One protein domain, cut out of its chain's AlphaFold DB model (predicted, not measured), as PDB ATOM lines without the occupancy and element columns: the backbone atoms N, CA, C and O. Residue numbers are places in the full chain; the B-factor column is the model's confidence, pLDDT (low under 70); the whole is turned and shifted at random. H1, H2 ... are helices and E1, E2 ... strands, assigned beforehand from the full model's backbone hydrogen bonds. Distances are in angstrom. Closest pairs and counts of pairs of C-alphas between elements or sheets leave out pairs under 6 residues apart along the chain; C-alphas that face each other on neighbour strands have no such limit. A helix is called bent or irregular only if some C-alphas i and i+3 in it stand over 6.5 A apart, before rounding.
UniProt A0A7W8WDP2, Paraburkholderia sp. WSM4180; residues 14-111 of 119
ATOM      1  N   GLY A  14      18.476 137.240  32.221       98.00
ATOM      2  CA  GLY A  14      18.885 137.277  33.622       98.00
ATOM      3  C   GLY A  14      17.726 137.711  34.515       98.00
ATOM      4  O   GLY A  14      17.066 138.701  34.213       98.00
ATOM      5  N   LEU A  15      17.480 136.989  35.607       98.06
ATOM      6  CA  LEU A  15      16.457 137.334  36.598       98.06
ATOM      7  C   LEU A  15      17.125 137.665  37.931       98.06
ATOM      8  O   LEU A  15      17.979 136.909  38.400       98.06
ATOM      9  N   ILE A  16      16.720 138.774  38.539       98.44
ATOM     10  CA  ILE A  16      17.113 139.180  39.887       98.44
ATOM     11  C   ILE A  16      15.930 139.886  40.565       98.44
ATOM     12  O   ILE A  16      15.012 140.360  39.901       98.44
ATOM     13  N   SER A  17      15.900 139.907  41.889       98.06
ATOM     14  CA  SER A  17      14.848 140.547  42.677       98.06
ATOM     15  C   SER A  17      15.374 140.831  44.076       98.06
ATOM     16  O   SER A  17      16.403 140.260  44.450       98.06
ATOM     17  N   ASP A  18      14.665 141.670  44.833       97.94
ATOM     18  CA  ASP A  18      14.849 141.818  46.277       97.94
ATOM     19  C   ASP A  18      16.311 142.123  46.654       97.94
ATOM     20  O   ASP A  18      16.905 141.520  47.552       97.94
ATOM     21  N   THR A  19      16.941 143.040  45.913       98.12
ATOM     22  CA  THR A  19      18.349 143.400  46.131       98.12
ATOM     23  C   THR A  19      18.542 144.261  47.372       98.12
ATOM     24  O   THR A  19      19.640 144.267  47.926       98.12
ATOM     25  N   HIS A  20      17.504 144.969  47.834       97.62
ATOM     26  CA  HIS A  20      17.518 145.767  49.065       97.62
ATOM     27  C   HIS A  20      18.808 146.584  49.242       97.62
ATOM     28  O   HIS A  20      19.538 146.446  50.228       97.62
ATOM     29  N   ASN A  21      19.064 147.475  48.285       97.62
ATOM     30  CA  ASN A  21      20.215 148.377  48.192       97.62
ATOM     31  C   ASN A  21      21.536 147.753  47.726       97.62
ATOM     32  O   ASN A  21      22.484 148.497  47.470       97.62
ATOM     33  N   LEU A  22      21.633 146.424  47.626       96.94
ATOM     34  CA  LEU A  22      22.892 145.746  47.342       96.94
ATOM     35  C   LEU A  22      22.745 144.696  46.241       96.94
ATOM     36  O   LEU A  22      22.221 143.604  46.447       96.94
ATOM     37  N   VAL A  23      23.370 144.970  45.099       97.25
ATOM     38  CA  VAL A  23      23.701 143.932  44.121       97.25
ATOM     39  C   VAL A  23      25.145 143.486  44.327       97.25
ATOM     40  O   VAL A  23      26.086 144.277  44.265       97.25
ATOM     41  N   ARG A  24      25.334 142.199  44.625       96.94
ATOM     42  CA  ARG A  24      26.666 141.647  44.896       96.94
ATOM     43  C   ARG A  24      27.474 141.487  43.598       96.94
ATOM     44  O   ARG A  24      26.886 141.143  42.569       96.94
ATOM     45  N   PRO A  25      28.809 141.655  43.622       97.50
ATOM     46  CA  PRO A  25      29.654 141.458  42.441       97.50
ATOM     47  C   PRO A  25      29.490 140.085  41.776       97.50
ATOM     48  O   PRO A  25      29.576 139.972  40.556       97.50
ATOM     49  N   GLU A  26      29.223 139.034  42.551       97.94
ATOM     50  CA  GLU A  26      28.976 137.681  42.051       97.94
ATOM     51  C   GLU A  26      27.696 137.610  41.213       97.94
ATOM     52  O   GLU A  26      27.685 136.949  40.174       97.94
ATOM     53  N   ALA A  27      26.645 138.333  41.617       97.62
ATOM     54  CA  ALA A  27      25.412 138.437  40.844       97.62
ATOM     55  C   ALA A  27      25.664 139.180  39.525       97.62
ATOM     56  O   ALA A  27      25.275 138.687  38.470       97.62
ATOM     57  N   LEU A  28      26.399 140.299  39.561       98.19
ATOM     58  CA  LEU A  28      26.784 141.038  38.350       98.19
ATOM     59  C   LEU A  28      27.574 140.151  37.378       98.19
ATOM     60  O   LEU A  28      27.271 140.104  36.191       98.19
ATOM     61  N   ARG A  29      28.543 139.381  37.887       97.81
ATOM     62  CA  ARG A  29      29.312 138.423  37.080       97.81
ATOM     63  C   ARG A  29      28.456 137.301  36.496       97.81
ATOM     64  O   ARG A  29      28.755 136.822  35.412       97.81
ATOM     65  N   TYR A  30      27.434 136.840  37.215       97.12
ATOM     66  CA  TYR A  30      26.551 135.774  36.736       97.12
ATOM     67  C   TYR A  30      25.591 136.255  35.634       97.12
ATOM     68  O   TYR A  30      25.234 135.488  34.727       97.12
ATOM     69  N   LEU A  31      25.187 137.523  35.730       98.19
ATOM     70  CA  LEU A  31      24.346 138.222  34.761       98.19
ATOM     71  C   LEU A  31      25.125 138.676  33.518       98.19
ATOM     72  O   LEU A  31      24.508 138.969  32.496       98.19
ATOM     73  N   ASP A  32      26.459 138.698  33.570       96.81
ATOM     74  CA  ASP A  32      27.294 138.989  32.406       96.81
ATOM     75  C   ASP A  32      26.995 138.021  31.245       96.81
ATOM     76  O   ASP A  32      26.810 136.809  31.424       96.81
ATOM     77  N   GLY A  33      26.890 138.579  30.038       95.50
ATOM     78  CA  GLY A  33      26.505 137.847  28.830       95.50
ATOM     79  C   GLY A  33      25.027 137.437  28.744       95.50
ATOM     80  O   GLY A  33      24.690 136.622  27.886       95.50
ATOM     81  N   CYS A  34      24.146 137.936  29.619       97.50
ATOM     82  CA  CYS A  34      22.700 137.915  29.372       97.50
ATOM     83  C   CYS A  34      22.326 138.916  28.268       97.50
ATOM     84  O   CYS A  34      22.899 139.997  28.181       97.50
ATOM     85  N   ASP A  35      21.323 138.576  27.459       97.12
ATOM     86  CA  ASP A  35      20.816 139.450  26.394       97.12
ATOM     87  C   ASP A  35      19.869 140.535  26.934       97.12
ATOM     88  O   ASP A  35      19.714 141.591  26.327       97.12
ATOM     89  N   ALA A  36      19.223 140.270  28.073       97.38
ATOM     90  CA  ALA A  36      18.436 141.235  28.840       97.38
ATOM     91  C   ALA A  36      18.347 140.807  30.312       97.38
ATOM     92  O   ALA A  36      18.536 139.631  30.643       97.38
ATOM     93  N   ILE A  37      18.037 141.760  31.192       98.62
ATOM     94  CA  ILE A  37      17.885 141.549  32.636       98.62
ATOM     95  C   ILE A  37      16.498 142.023  33.082       98.62
ATOM     96  O   ILE A  37      16.008 143.062  32.640       98.62
ATOM     97  N   ILE A  38      15.879 141.267  33.988       98.69
ATOM     98  CA  ILE A  38      14.648 141.636  34.685       98.69
ATOM     99  C   ILE A  38      14.944 141.772  36.183       98.69
ATOM    100  O   ILE A  38      15.473 140.834  36.781       98.69
ATOM    101  N   HIS A  39      14.558 142.903  36.785       98.69
ATOM    102  CA  HIS A  39      14.491 143.081  38.237       98.69
ATOM    103  C   HIS A  39      13.035 143.078  38.722       98.69
ATOM    104  O   HIS A  39      12.264 143.973  38.371       98.69
ATOM    105  N   ALA A  40      12.651 142.114  39.559       98.38
ATOM    106  CA  ALA A  40      11.266 141.952  40.018       98.38
ATOM    107  C   ALA A  40      10.915 142.781  41.277       98.38
ATOM    108  O   ALA A  40      10.152 142.324  42.117       98.38
ATOM    109  N   GLY A  41      11.445 144.006  41.400       98.19
ATOM    110  CA  GLY A  41      11.175 144.918  42.529       98.19
ATOM    111  C   GLY A  41      11.984 144.681  43.806       98.19
ATOM    112  O   GLY A  41      12.811 143.771  43.863       98.19
ATOM    113  N   ASP A  42      11.769 145.550  44.795       98.31
ATOM    114  CA  ASP A  42      12.501 145.643  46.070       98.31
ATOM    115  C   ASP A  42      13.997 145.925  45.867       98.31
ATOM    116  O   ASP A  42      14.904 145.213  46.309       98.31
ATOM    117  N   ILE A  43      14.240 147.006  45.133       98.56
ATOM    118  CA  ILE A  43      15.550 147.511  44.725       98.56
ATOM    119  C   ILE A  43      16.161 148.392  45.828       98.56
ATOM    120  O   ILE A  43      17.341 148.261  46.159       98.56
ATOM    121  N   CYS A  44      15.354 149.285  46.405       97.81
ATOM    122  CA  CYS A  44      15.633 150.281  47.448       97.81
ATOM    123  C   CYS A  44      16.702 151.350  47.129       97.81
ATOM    124  O   CYS A  44      16.584 152.471  47.623       97.81
ATOM    125  N   ASN A  45      17.699 151.053  46.287       97.25
ATOM    126  CA  ASN A  45      18.728 151.995  45.837       97.25
ATOM    127  C   ASN A  45      18.779 152.059  44.295       97.25
ATOM    128  O   ASN A  45      19.125 151.047  43.676       97.25
ATOM    129  N   PRO A  46      18.522 153.219  43.656       97.06
ATOM    130  CA  PRO A  46      18.582 153.351  42.198       97.06
ATOM    131  C   PRO A  46      19.953 153.004  41.590       97.06
ATOM    132  O   PRO A  46      19.991 152.526  40.458       97.06
ATOM    133  N   ASP A  47      21.060 153.116  42.338       98.06
ATOM    134  CA  ASP A  47      22.396 152.728  41.852       98.06
ATOM    135  C   ASP A  47      22.476 151.240  41.454       98.06
ATOM    136  O   ASP A  47      23.304 150.842  40.626       98.06
ATOM    137  N   VAL A  48      21.610 150.393  42.030       98.44
ATOM    138  CA  VAL A  48      21.479 148.985  41.634       98.44
ATOM    139  C   VAL A  48      20.979 148.877  40.193       98.44
ATOM    140  O   VAL A  48      21.504 148.065  39.428       98.44
ATOM    141  N   LEU A  49      20.006 149.704  39.800       98.44
ATOM    142  CA  LEU A  49      19.496 149.730  38.427       98.44
ATOM    143  C   LEU A  49      20.587 150.183  37.464       98.44
ATOM    144  O   LEU A  49      20.794 149.532  36.443       98.44
ATOM    145  N   ASP A  50      21.344 151.216  37.828       98.12
ATOM    146  CA  ASP A  50      22.469 151.688  37.023       98.12
ATOM    147  C   ASP A  50      23.536 150.602  36.845       98.12
ATOM    148  O   ASP A  50      24.103 150.444  35.762       98.12
ATOM    149  N   ALA A  51      23.820 149.822  37.894       98.31
ATOM    150  CA  ALA A  51      24.760 148.709  37.822       98.31
ATOM    151  C   ALA A  51      24.296 147.589  36.888       98.31
ATOM    152  O   ALA A  51      25.106 147.073  36.116       98.31
ATOM    153  N   LEU A  52      23.012 147.241  36.925       98.62
ATOM    154  CA  LEU A  52      22.432 146.205  36.073       98.62
ATOM    155  C   LEU A  52      22.292 146.670  34.618       98.62
ATOM    156  O   LEU A  52      22.621 145.918  33.701       98.62
ATOM    157  N   ALA A  53      21.881 147.920  34.396       98.31
ATOM    158  CA  ALA A  53      21.706 148.502  33.065       98.31
ATOM    159  C   ALA A  53      23.027 148.639  32.288       98.31
ATOM    160  O   ALA A  53      23.022 148.667  31.058       98.31
ATOM    161  N   ARG A  54      24.172 148.679  32.985       98.25
ATOM    162  CA  ARG A  54      25.502 148.611  32.353       98.25
ATOM    163  C   ARG A  54      25.832 147.241  31.752       98.25
ATOM    164  O   ARG A  54      26.742 147.168  30.933       98.25
ATOM    165  N   ILE A  55      25.139 146.177  32.161       98.12
ATOM    166  CA  ILE A  55      25.388 144.809  31.686       98.12
ATOM    167  C   ILE A  55      24.565 144.519  30.428       98.12
ATOM    168  O   ILE A  55      25.107 144.044  29.434       98.12
ATOM    169  N   ALA A  56      23.260 144.794  30.470       97.94
ATOM    170  CA  ALA A  56      22.318 144.499  29.393       97.94
ATOM    171  C   ALA A  56      21.058 145.380  29.515       97.94
ATOM    172  O   ALA A  56      20.839 145.974  30.575       97.94
ATOM    173  N   PRO A  57      20.190 145.444  28.482       97.88
ATOM    174  CA  PRO A  57      18.883 146.086  28.595       97.88
ATOM    175  C   PRO A  57      18.112 145.600  29.831       97.88
ATOM    176  O   PRO A  57      17.931 144.396  30.026       97.88
ATOM    177  N   LEU A  58      17.665 146.545  30.661       98.50
ATOM    178  CA  LEU A  58      17.045 146.285  31.958       98.50
ATOM    179  C   LEU A  58      15.550 146.599  31.922       98.50
ATOM    180  O   LEU A  58      15.141 147.695  31.549       98.50
ATOM    181  N   THR A  59      14.735 145.647  32.368       98.56
ATOM    182  CA  THR A  59      13.336 145.873  32.747       98.56
ATOM    183  C   THR A  59      13.217 145.739  34.257       98.56
ATOM    184  O   THR A  59      13.618 144.722  34.815       98.56
ATOM    185  N   ALA A  60      12.658 146.739  34.926       98.44
ATOM    186  CA  ALA A  60      12.431 146.706  36.364       98.44
ATOM    187  C   ALA A  60      10.982 147.078  36.676       98.44
ATOM    188  O   ALA A  60      10.396 147.931  36.006       98.44
ATOM    189  N   VAL A  61      10.421 146.432  37.692       98.38
ATOM    190  CA  VAL A  61       9.145 146.824  38.300       98.38
ATOM    191  C   VAL A  61       9.384 147.299  39.721       98.38
ATOM    192  O   VAL A  61      10.400 146.962  40.326       98.38
ATOM    193  N   ARG A  62       8.452 148.091  40.242       98.38
ATOM    194  CA  ARG A  62       8.481 148.600  41.610       98.38
ATOM    195  C   ARG A  62       8.020 147.530  42.601       98.38
ATOM    196  O   ARG A  62       6.943 146.970  42.414       98.38
ATOM    197  N   GLY A  63       8.800 147.294  43.652       97.94
ATOM    198  CA  GLY A  63       8.392 146.517  44.822       97.94
ATOM    199  C   GLY A  63       7.829 147.375  45.951       97.94
ATOM    200  O   GLY A  63       7.798 148.604  45.869       97.94
ATOM    201  N   ASN A  64       7.347 146.738  47.016       97.50
ATOM    202  CA  ASN A  64       6.701 147.450  48.120       97.50
ATOM    203  C   ASN A  64       7.684 148.278  48.966       97.50
ATOM    204  O   ASN A  64       7.248 149.186  49.675       97.50
ATOM    205  N   ASN A  65       8.988 147.990  48.898       97.56
ATOM    206  CA  ASN A  65      10.031 148.749  49.592       97.56
ATOM    207  C   ASN A  65      10.670 149.857  48.731       97.56
ATOM    208  O   ASN A  65      11.451 150.665  49.238       97.56
ATOM    209  N   ASP A  66      10.313 149.942  47.449       97.81
ATOM    210  CA  ASP A  66      10.794 150.975  46.532       97.81
ATOM    211  C   ASP A  66       9.981 152.266  46.702       97.81
ATOM    212  O   ASP A  66       8.844 152.382  46.235       97.81
ATOM    213  N   THR A  67      10.563 153.258  47.380       96.75
ATOM    214  CA  THR A  67       9.869 154.492  47.785       96.75
ATOM    215  C   THR A  67      10.592 155.764  47.331       96.75
ATOM    216  O   THR A  67      11.789 155.756  47.050       96.75
ATOM    217  N   GLY A  68       9.854 156.877  47.267       95.62
ATOM    218  CA  GLY A  68      10.363 158.185  46.838       95.62
ATOM    219  C   GLY A  68      10.203 158.456  45.339       95.62
ATOM    220  O   GLY A  68       9.704 157.620  44.584       95.62
ATOM    221  N   ASP A  69      10.628 159.647  44.910       96.00
ATOM    222  CA  ASP A  69      10.382 160.155  43.551       96.00
ATOM    223  C   ASP A  69      11.014 159.281  42.459       96.00
ATOM    224  O   ASP A  69      10.414 159.062  41.408       96.00
ATOM    225  N   TRP A  70      12.201 158.720  42.720       95.50
ATOM    226  CA  TRP A  70      12.870 157.819  41.779       95.50
ATOM    227  C   TRP A  70      12.034 156.552  41.543       95.50
ATOM    228  O   TRP A  70      11.785 156.174  40.397       95.50
ATOM    229  N   ALA A  71      11.525 155.938  42.613       96.88
ATOM    230  CA  ALA A  71      10.709 154.734  42.542       96.88
ATOM    231  C   ALA A  71       9.323 155.025  41.957       96.88
ATOM    232  O   ALA A  71       8.740 154.166  41.302       96.88
ATOM    233  N   ALA A  72       8.789 156.238  42.133       95.44
ATOM    234  CA  ALA A  72       7.515 156.637  41.534       95.44
ATOM    235  C   ALA A  72       7.518 156.541  39.997       95.44
ATOM    236  O   ALA A  72       6.462 156.323  39.403       95.44
ATOM    237  N   SER A  73       8.694 156.656  39.370       95.19
ATOM    238  CA  SER A  73       8.870 156.496  37.923       95.19
ATOM    239  C   SER A  73       8.866 155.037  37.447       95.19
ATOM    240  O   SER A  73       8.657 154.780  36.261       95.19
ATOM    241  N   LEU A  74       9.071 154.075  38.357       97.62
ATOM    242  CA  LEU A  74       9.040 152.656  38.030       97.62
ATOM    243  C   LEU A  74       7.595 152.164  37.881       97.62
ATOM    244  O   LEU A  74       6.741 152.469  38.724       97.62
ATOM    245  N   PRO A  75       7.305 151.357  36.849       97.00
ATOM    246  CA  PRO A  75       5.987 150.767  36.698       97.00
ATOM    247  C   PRO A  75       5.756 149.690  37.769       97.00
ATOM    248  O   PRO A  75       6.682 148.999  38.188       97.00
ATOM    249  N   THR A  76       4.505 149.493  38.190       96.12
ATOM    250  CA  THR A  76       4.139 148.407  39.125       96.12
ATOM    251  C   THR A  76       4.143 147.029  38.463       96.12
ATOM    252  O   THR A  76       4.263 146.009  39.127       96.12
ATOM    253  N   HIS A  77       4.034 146.992  37.137       96.56
ATOM    254  CA  HIS A  77       4.110 145.784  36.333       96.56
ATOM    255  C   HIS A  77       4.730 146.111  34.978       96.56
ATOM    256  O   HIS A  77       4.560 147.211  34.451       96.56
ATOM    257  N   ALA A  78       5.426 145.149  34.384       95.94
ATOM    258  CA  ALA A  78       6.030 145.309  33.070       95.94
ATOM    259  C   ALA A  78       5.744 144.093  32.201       95.94
ATOM    260  O   ALA A  78       5.658 142.961  32.677       95.94
ATOM    261  N   ARG A  79       5.617 144.329  30.897       94.31
ATOM    262  CA  ARG A  79       5.460 143.271  29.908       94.31
ATOM    263  C   ARG A  79       6.584 143.376  28.903       94.31
ATOM    264  O   ARG A  79       6.833 144.453  28.366       94.31
ATOM    265  N   LEU A  80       7.223 142.252  28.625       93.94
ATOM    266  CA  LEU A  80       8.251 142.168  27.605       93.94
ATOM    267  C   LEU A  80       8.059 140.910  26.773       93.94
ATOM    268  O   LEU A  80       7.713 139.846  27.286       93.94
ATOM    269  N   THR A  81       8.288 141.049  25.474       93.44
ATOM    270  CA  THR A  81       8.251 139.933  24.537       93.44
ATOM    271  C   THR A  81       9.667 139.652  24.090       93.44
ATOM    272  O   THR A  81      10.311 140.489  23.463       93.44
ATOM    273  N   VAL A  82      10.146 138.458  24.418       91.69
ATOM    274  CA  VAL A  82      11.447 137.965  23.984       91.69
ATOM    275  C   VAL A  82      11.188 136.858  22.977       91.69
ATOM    276  O   VAL A  82      10.594 135.829  23.306       91.69
ATOM    277  N   GLN A  83      11.601 137.082  21.730       89.81
ATOM    278  CA  GLN A  83      11.234 136.227  20.599       89.81
ATOM    279  C   GLN A  83       9.699 136.063  20.503       89.81
ATOM    280  O   GLN A  83       8.997 137.021  20.201       89.81
ATOM    281  N   GLN A  84       9.163 134.867  20.770       90.69
ATOM    282  CA  GLN A  84       7.724 134.558  20.737       90.69
ATOM    283  C   GLN A  84       7.121 134.347  22.141       90.69
ATOM    284  O   GLN A  84       5.984 133.882  22.270       90.69
ATOM    285  N   VAL A  85       7.887 134.636  23.197       93.12
ATOM    286  CA  VAL A  85       7.491 134.434  24.594       93.12
ATOM    287  C   VAL A  85       7.197 135.783  25.237       93.12
ATOM    288  O   VAL A  85       8.091 136.606  25.417       93.12
ATOM    289  N   THR A  86       5.937 135.988  25.613       94.50
ATOM    290  CA  THR A  86       5.515 137.140  26.413       94.50
ATOM    291  C   THR A  86       5.689 136.829  27.895       94.50
ATOM    292  O   THR A  86       5.099 135.870  28.410       94.50
ATOM    293  N   ILE A  87       6.473 137.665  28.566       95.69
ATOM    294  CA  ILE A  87       6.769 137.614  29.994       95.69
ATOM    295  C   ILE A  87       6.022 138.767  30.670       95.69
ATOM    296  O   ILE A  87       6.098 139.913  30.218       95.69
ATOM    297  N   LEU A  88       5.294 138.459  31.742       96.56
ATOM    298  CA  LEU A  88       4.745 139.454  32.658       96.56
ATOM    299  C   LEU A  88       5.616 139.502  33.914       96.56
ATOM    300  O   LEU A  88       5.935 138.462  34.482       96.56
ATOM    301  N   VAL A  89       5.973 140.704  34.344       97.31
ATOM    302  CA  VAL A  89       6.736 140.952  35.565       97.31
ATOM    303  C   VAL A  89       5.850 141.731  36.526       97.31
ATOM    304  O   VAL A  89       5.288 142.760  36.147       97.31
ATOM    305  N   VAL A  90       5.740 141.234  37.750       96.94
ATOM    306  CA  VAL A  90       5.103 141.884  38.904       96.94
ATOM    307  C   VAL A  90       6.026 141.700  40.105       96.94
ATOM    308  O   VAL A  90       6.860 140.799  40.082       96.94
ATOM    309  N   HIS A  91       5.924 142.530  41.140       97.69
ATOM    310  CA  HIS A  91       6.709 142.278  42.349       97.69
ATOM    311  C   HIS A  91       6.072 141.170  43.195       97.69
ATOM    312  O   HIS A  91       6.684 140.123  43.397       97.69
ATOM    313  N   ASP A  92       4.818 141.356  43.607       96.31
ATOM    314  CA  ASP A  92       4.055 140.349  44.340       96.31
ATOM    315  C   ASP A  92       3.099 139.610  43.391       96.31
ATOM    316  O   ASP A  92       2.323 140.207  42.644       96.31
ATOM    317  N   ILE A  93       3.141 138.278  43.423       93.50
ATOM    318  CA  ILE A  93       2.251 137.432  42.623       93.50
ATOM    319  C   ILE A  93       0.774 137.620  42.998       93.50
ATOM    320  O   ILE A  93      -0.100 137.399  42.157       93.50
ATOM    321  N   ALA A  94       0.479 138.070  44.223       92.75
ATOM    322  CA  ALA A  94      -0.875 138.413  44.648       92.75
ATOM    323  C   ALA A  94      -1.483 139.564  43.821       92.75
ATOM    324  O   ALA A  94      -2.702 139.630  43.659       92.75
ATOM    325  N   GLU A  95      -0.652 140.428  43.228       87.88
ATOM    326  CA  GLU A  95      -1.087 141.562  42.404       87.88
ATOM    327  C   GLU A  95      -1.460 141.164  40.970       87.88
ATOM    328  O   GLU A  95      -1.976 141.982  40.207       87.88
ATOM    329  N   LEU A  96      -1.255 139.899  40.585       87.81
ATOM    330  CA  LEU A  96      -1.532 139.421  39.231       87.81
ATOM    331  C   LEU A  96      -2.989 139.664  38.803       87.81
ATOM    332  O   LEU A  96      -3.245 139.972  37.642       87.81
ATOM    333  N   GLY A  97      -3.940 139.572  39.741       85.31
ATOM    334  CA  GLY A  97      -5.359 139.836  39.483       85.31
ATOM    335  C   GLY A  97      -5.682 141.301  39.160       85.31
ATOM    336  O   GLY A  97      -6.729 141.579  38.579       85.31
ATOM    337  N   CYS A  98      -4.789 142.229  39.506       83.00
ATOM    338  CA  CYS A  98      -4.918 143.654  39.210       83.00
ATOM    339  C   CYS A  98      -4.303 144.028  37.854       83.00
ATOM    340  O   CYS A  98      -4.554 145.124  37.350       83.00
ATOM    341  N   VAL A  99      -3.508 143.138  37.251       83.38
ATOM    342  CA  VAL A  99      -2.934 143.356  35.923       83.38
ATOM    343  C   VAL A  99      -4.007 143.072  34.868       83.38
ATOM    344  O   VAL A  99      -4.609 141.995  34.890       83.38
ATOM    345  N   PRO A 100      -4.247 143.988  33.910       80.69
ATOM    346  CA  PRO A 100      -5.203 143.746  32.842       80.69
ATOM    347  C   PRO A 100      -4.911 142.431  32.113       80.69
ATOM    348  O   PRO A 100      -3.768 142.124  31.748       80.69
ATOM    349  N   GLN A 101      -5.958 141.635  31.908       70.25
ATOM    350  CA  GLN A 101      -5.851 140.392  31.161       70.25
ATOM    351  C   GLN A 101      -5.597 140.724  29.692       70.25
ATOM    352  O   GLN A 101      -6.327 141.501  29.081       70.25
ATOM    353  N   HIS A 102      -4.558 140.126  29.120       66.38
ATOM    354  CA  HIS A 102      -4.333 140.178  27.681       66.38
ATOM    355  C   HIS A 102      -3.919 138.809  27.178       66.38
ATOM    356  O   HIS A 102      -3.395 137.982  27.933       66.38
ATOM    357  N   ASP A 103      -4.091 138.619  25.877       63.81
ATOM    358  CA  ASP A 103      -3.799 137.360  25.225       63.81
ATOM    359  C   ASP A 103      -2.334 136.933  25.421       63.81
ATOM    360  O   ASP A 103      -1.379 137.681  25.200       63.81
ATOM    361  N   ARG A 104      -2.192 135.665  25.828       83.38
ATOM    362  CA  ARG A 104      -0.979 134.838  25.745       83.38
ATOM    363  C   ARG A 104       0.232 135.310  26.570       83.38
ATOM    364  O   ARG A 104       1.342 135.408  26.046       83.38
ATOM    365  N   ILE A 105       0.067 135.484  27.885       91.81
ATOM    366  CA  ILE A 105       1.208 135.413  28.824       91.81
ATOM    367  C   ILE A 105       1.699 133.964  28.874       91.81
ATOM    368  O   ILE A 105       0.902 133.040  29.026       91.81
ATOM    369  N   ARG A 106       3.007 133.761  28.717       93.38
ATOM    370  CA  ARG A 106       3.637 132.431  28.755       93.38
ATOM    371  C   ARG A 106       4.473 132.218  30.013       93.38
ATOM    372  O   ARG A 106       4.680 131.073  30.390       93.38
ATOM    373  N   VAL A 107       4.957 133.302  30.619       95.00
ATOM    374  CA  VAL A 107       5.788 133.299  31.828       95.00
ATOM    375  C   VAL A 107       5.366 134.466  32.715       95.00
ATOM    376  O   VAL A 107       5.151 135.571  32.212       95.00
ATOM    377  N   VAL A 108       5.285 134.226  34.022       95.62
ATOM    378  CA  VAL A 108       5.167 135.268  35.047       95.62
ATOM    379  C   VAL A 108       6.439 135.243  35.889       95.62
ATOM    380  O   VAL A 108       6.876 134.175  36.310       95.62
ATOM    381  N   VAL A 109       7.040 136.410  36.105       97.19
ATOM    382  CA  VAL A 109       8.182 136.607  37.003       97.19
ATOM    383  C   VAL A 109       7.709 137.444  38.185       97.19
ATOM    384  O   VAL A 109       7.134 138.514  37.979       97.19
ATOM    385  N   SER A 110       7.961 136.953  39.399       96.69
ATOM    386  CA  SER A 110       7.640 137.634  40.654       96.69
ATOM    387  C   SER A 110       8.771 137.525  41.676       96.69
ATOM    388  O   SER A 110       9.556 136.576  41.637       96.69
ATOM    389  N   GLY A 111       8.828 138.496  42.585       94.62
ATOM    390  CA  GLY A 111       9.755 138.588  43.712       94.62
ATOM    391  C   GLY A 111       9.044 138.408  45.055       94.62
ATOM    392  O   GLY A 111       8.289 137.444  45.234       94.62
TER     393      GLY A 111
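What this domain is: This is residues 14 to 111 of the 119 residues of a protein of Paraburkholderia sp. WSM4180 (UniProt A0A7W8WDP2). Two small three-stranded sheets stand partly face to face, E1 E2 E3 and E4 E5 E6, each with helices on the side turned away from the other: H1 and H2 on the first sheet, H4 on the second. The first half of the chain shown builds one sheet with its helices and the second half the other, and the stretch from E3 to E4, which holds the short helix H3, crosses between them at one end. The printed part has 98 residues, with four named helices and six named strands in the order E1 H1 E2 H2 E3 H3 E4 E5 H4 E6, and its class is mixed, helices and strands. The sheet E4 E5 E6 is mixed, with E4 antiparallel and E6 parallel to E5, while E1 E2 E3 is parallel throughout. The whole is compact, with a radius of gyration of the C-alphas of 13.1 A and spans of 37 by 31 by 18 A.

Where its parts are: Find C-alpha 77 at (4.110, 145.784, 36.333); there E4, residues 77 to 82, begins its run of 16.4 A. E5, residues 85 to 90, comes back over 16.3 A, and E6, residues 107 to 109, ends at C-alpha 109, (8.182, 136.607, 37.003). Between E5 and E6 look for H4, residues 93 to 98, 10.1 A long; it is irregular, but only just, with C-alphas 94 and 97 7.0 A apart. Now go back to C-alpha 14 at (18.885, 137.277, 33.622), where E1, residues 14 to 16, begins. H1, residues 25 to 31, spans 9.9 A, E2, residues 36 to 39, 10.4 A, and H2, residues 46 to 53, 10.8 A. E3 is residues 58 to 60, 6.4 A, and H3 is residues 69 to 72, 5.0 A.

How they stand to each other: Start at E5, the inner strand of its sheet. E4 and E5 are an antiparallel hairpin at 161 degrees, where N 80 and O 87 are 3.0 A apart, within hydrogen-bond range. E6 is parallel to E5 at 27 degrees, with N 109 and O 88 at 2.8 A. H4 is on this sheet at a height of 8.7 A, over E5 and across the strands, at 73 degrees to E5 on the local plane; E5, H4 and E6 form a strand-helix-strand unit, two parallel neighbours with a helix between, its crossover right-handed. Cross to the other sheet through Ala 78 of E4 and Ala 60 of E3, their closest C-alphas, 7.3 A apart; E1 and E6 are only just apart, at 8.3 A. There E2 is the inner strand: N 38 and O 14 of E1 are 2.8 A apart, and N 59 of E3 and O 37 are 2.9 A apart. E1, H1, E2 and E2, H2, E3 are two more such units, both right-handed, and with H1 and H2 on one face this sheet makes two layers. H2 has a height of 9.5 A, lies over E3 and only just over E2, with 3 C-alphas on it, and runs along the strands. H1 and H2 are close but not clearly touching, C-alphas 28 and 52 being closest at 7.1 A, at a steep tilt of 43 degrees, the same way. H3 is on neither sheet and is close to but not clearly touching H2, with the closest C-alphas, of Pro 46 and Trp 70, 7.3 A apart. In H1 and H2 every O i to N i+4 pair is within hydrogen-bond range; H4 has 0 of 2, but 2 of 3 O i to N i+3 pairs, and H3 is too short for an O i to N i+4 pair.

The domain as a whole: Look for the two C-alphas farthest apart at Pro 25 and Asp 103, 37.8 A. The printed part has no cut, and no link is long. The mean pLDDT of the printed part is 95.0; residues 102 to 103, between H4 and E6, are under 70.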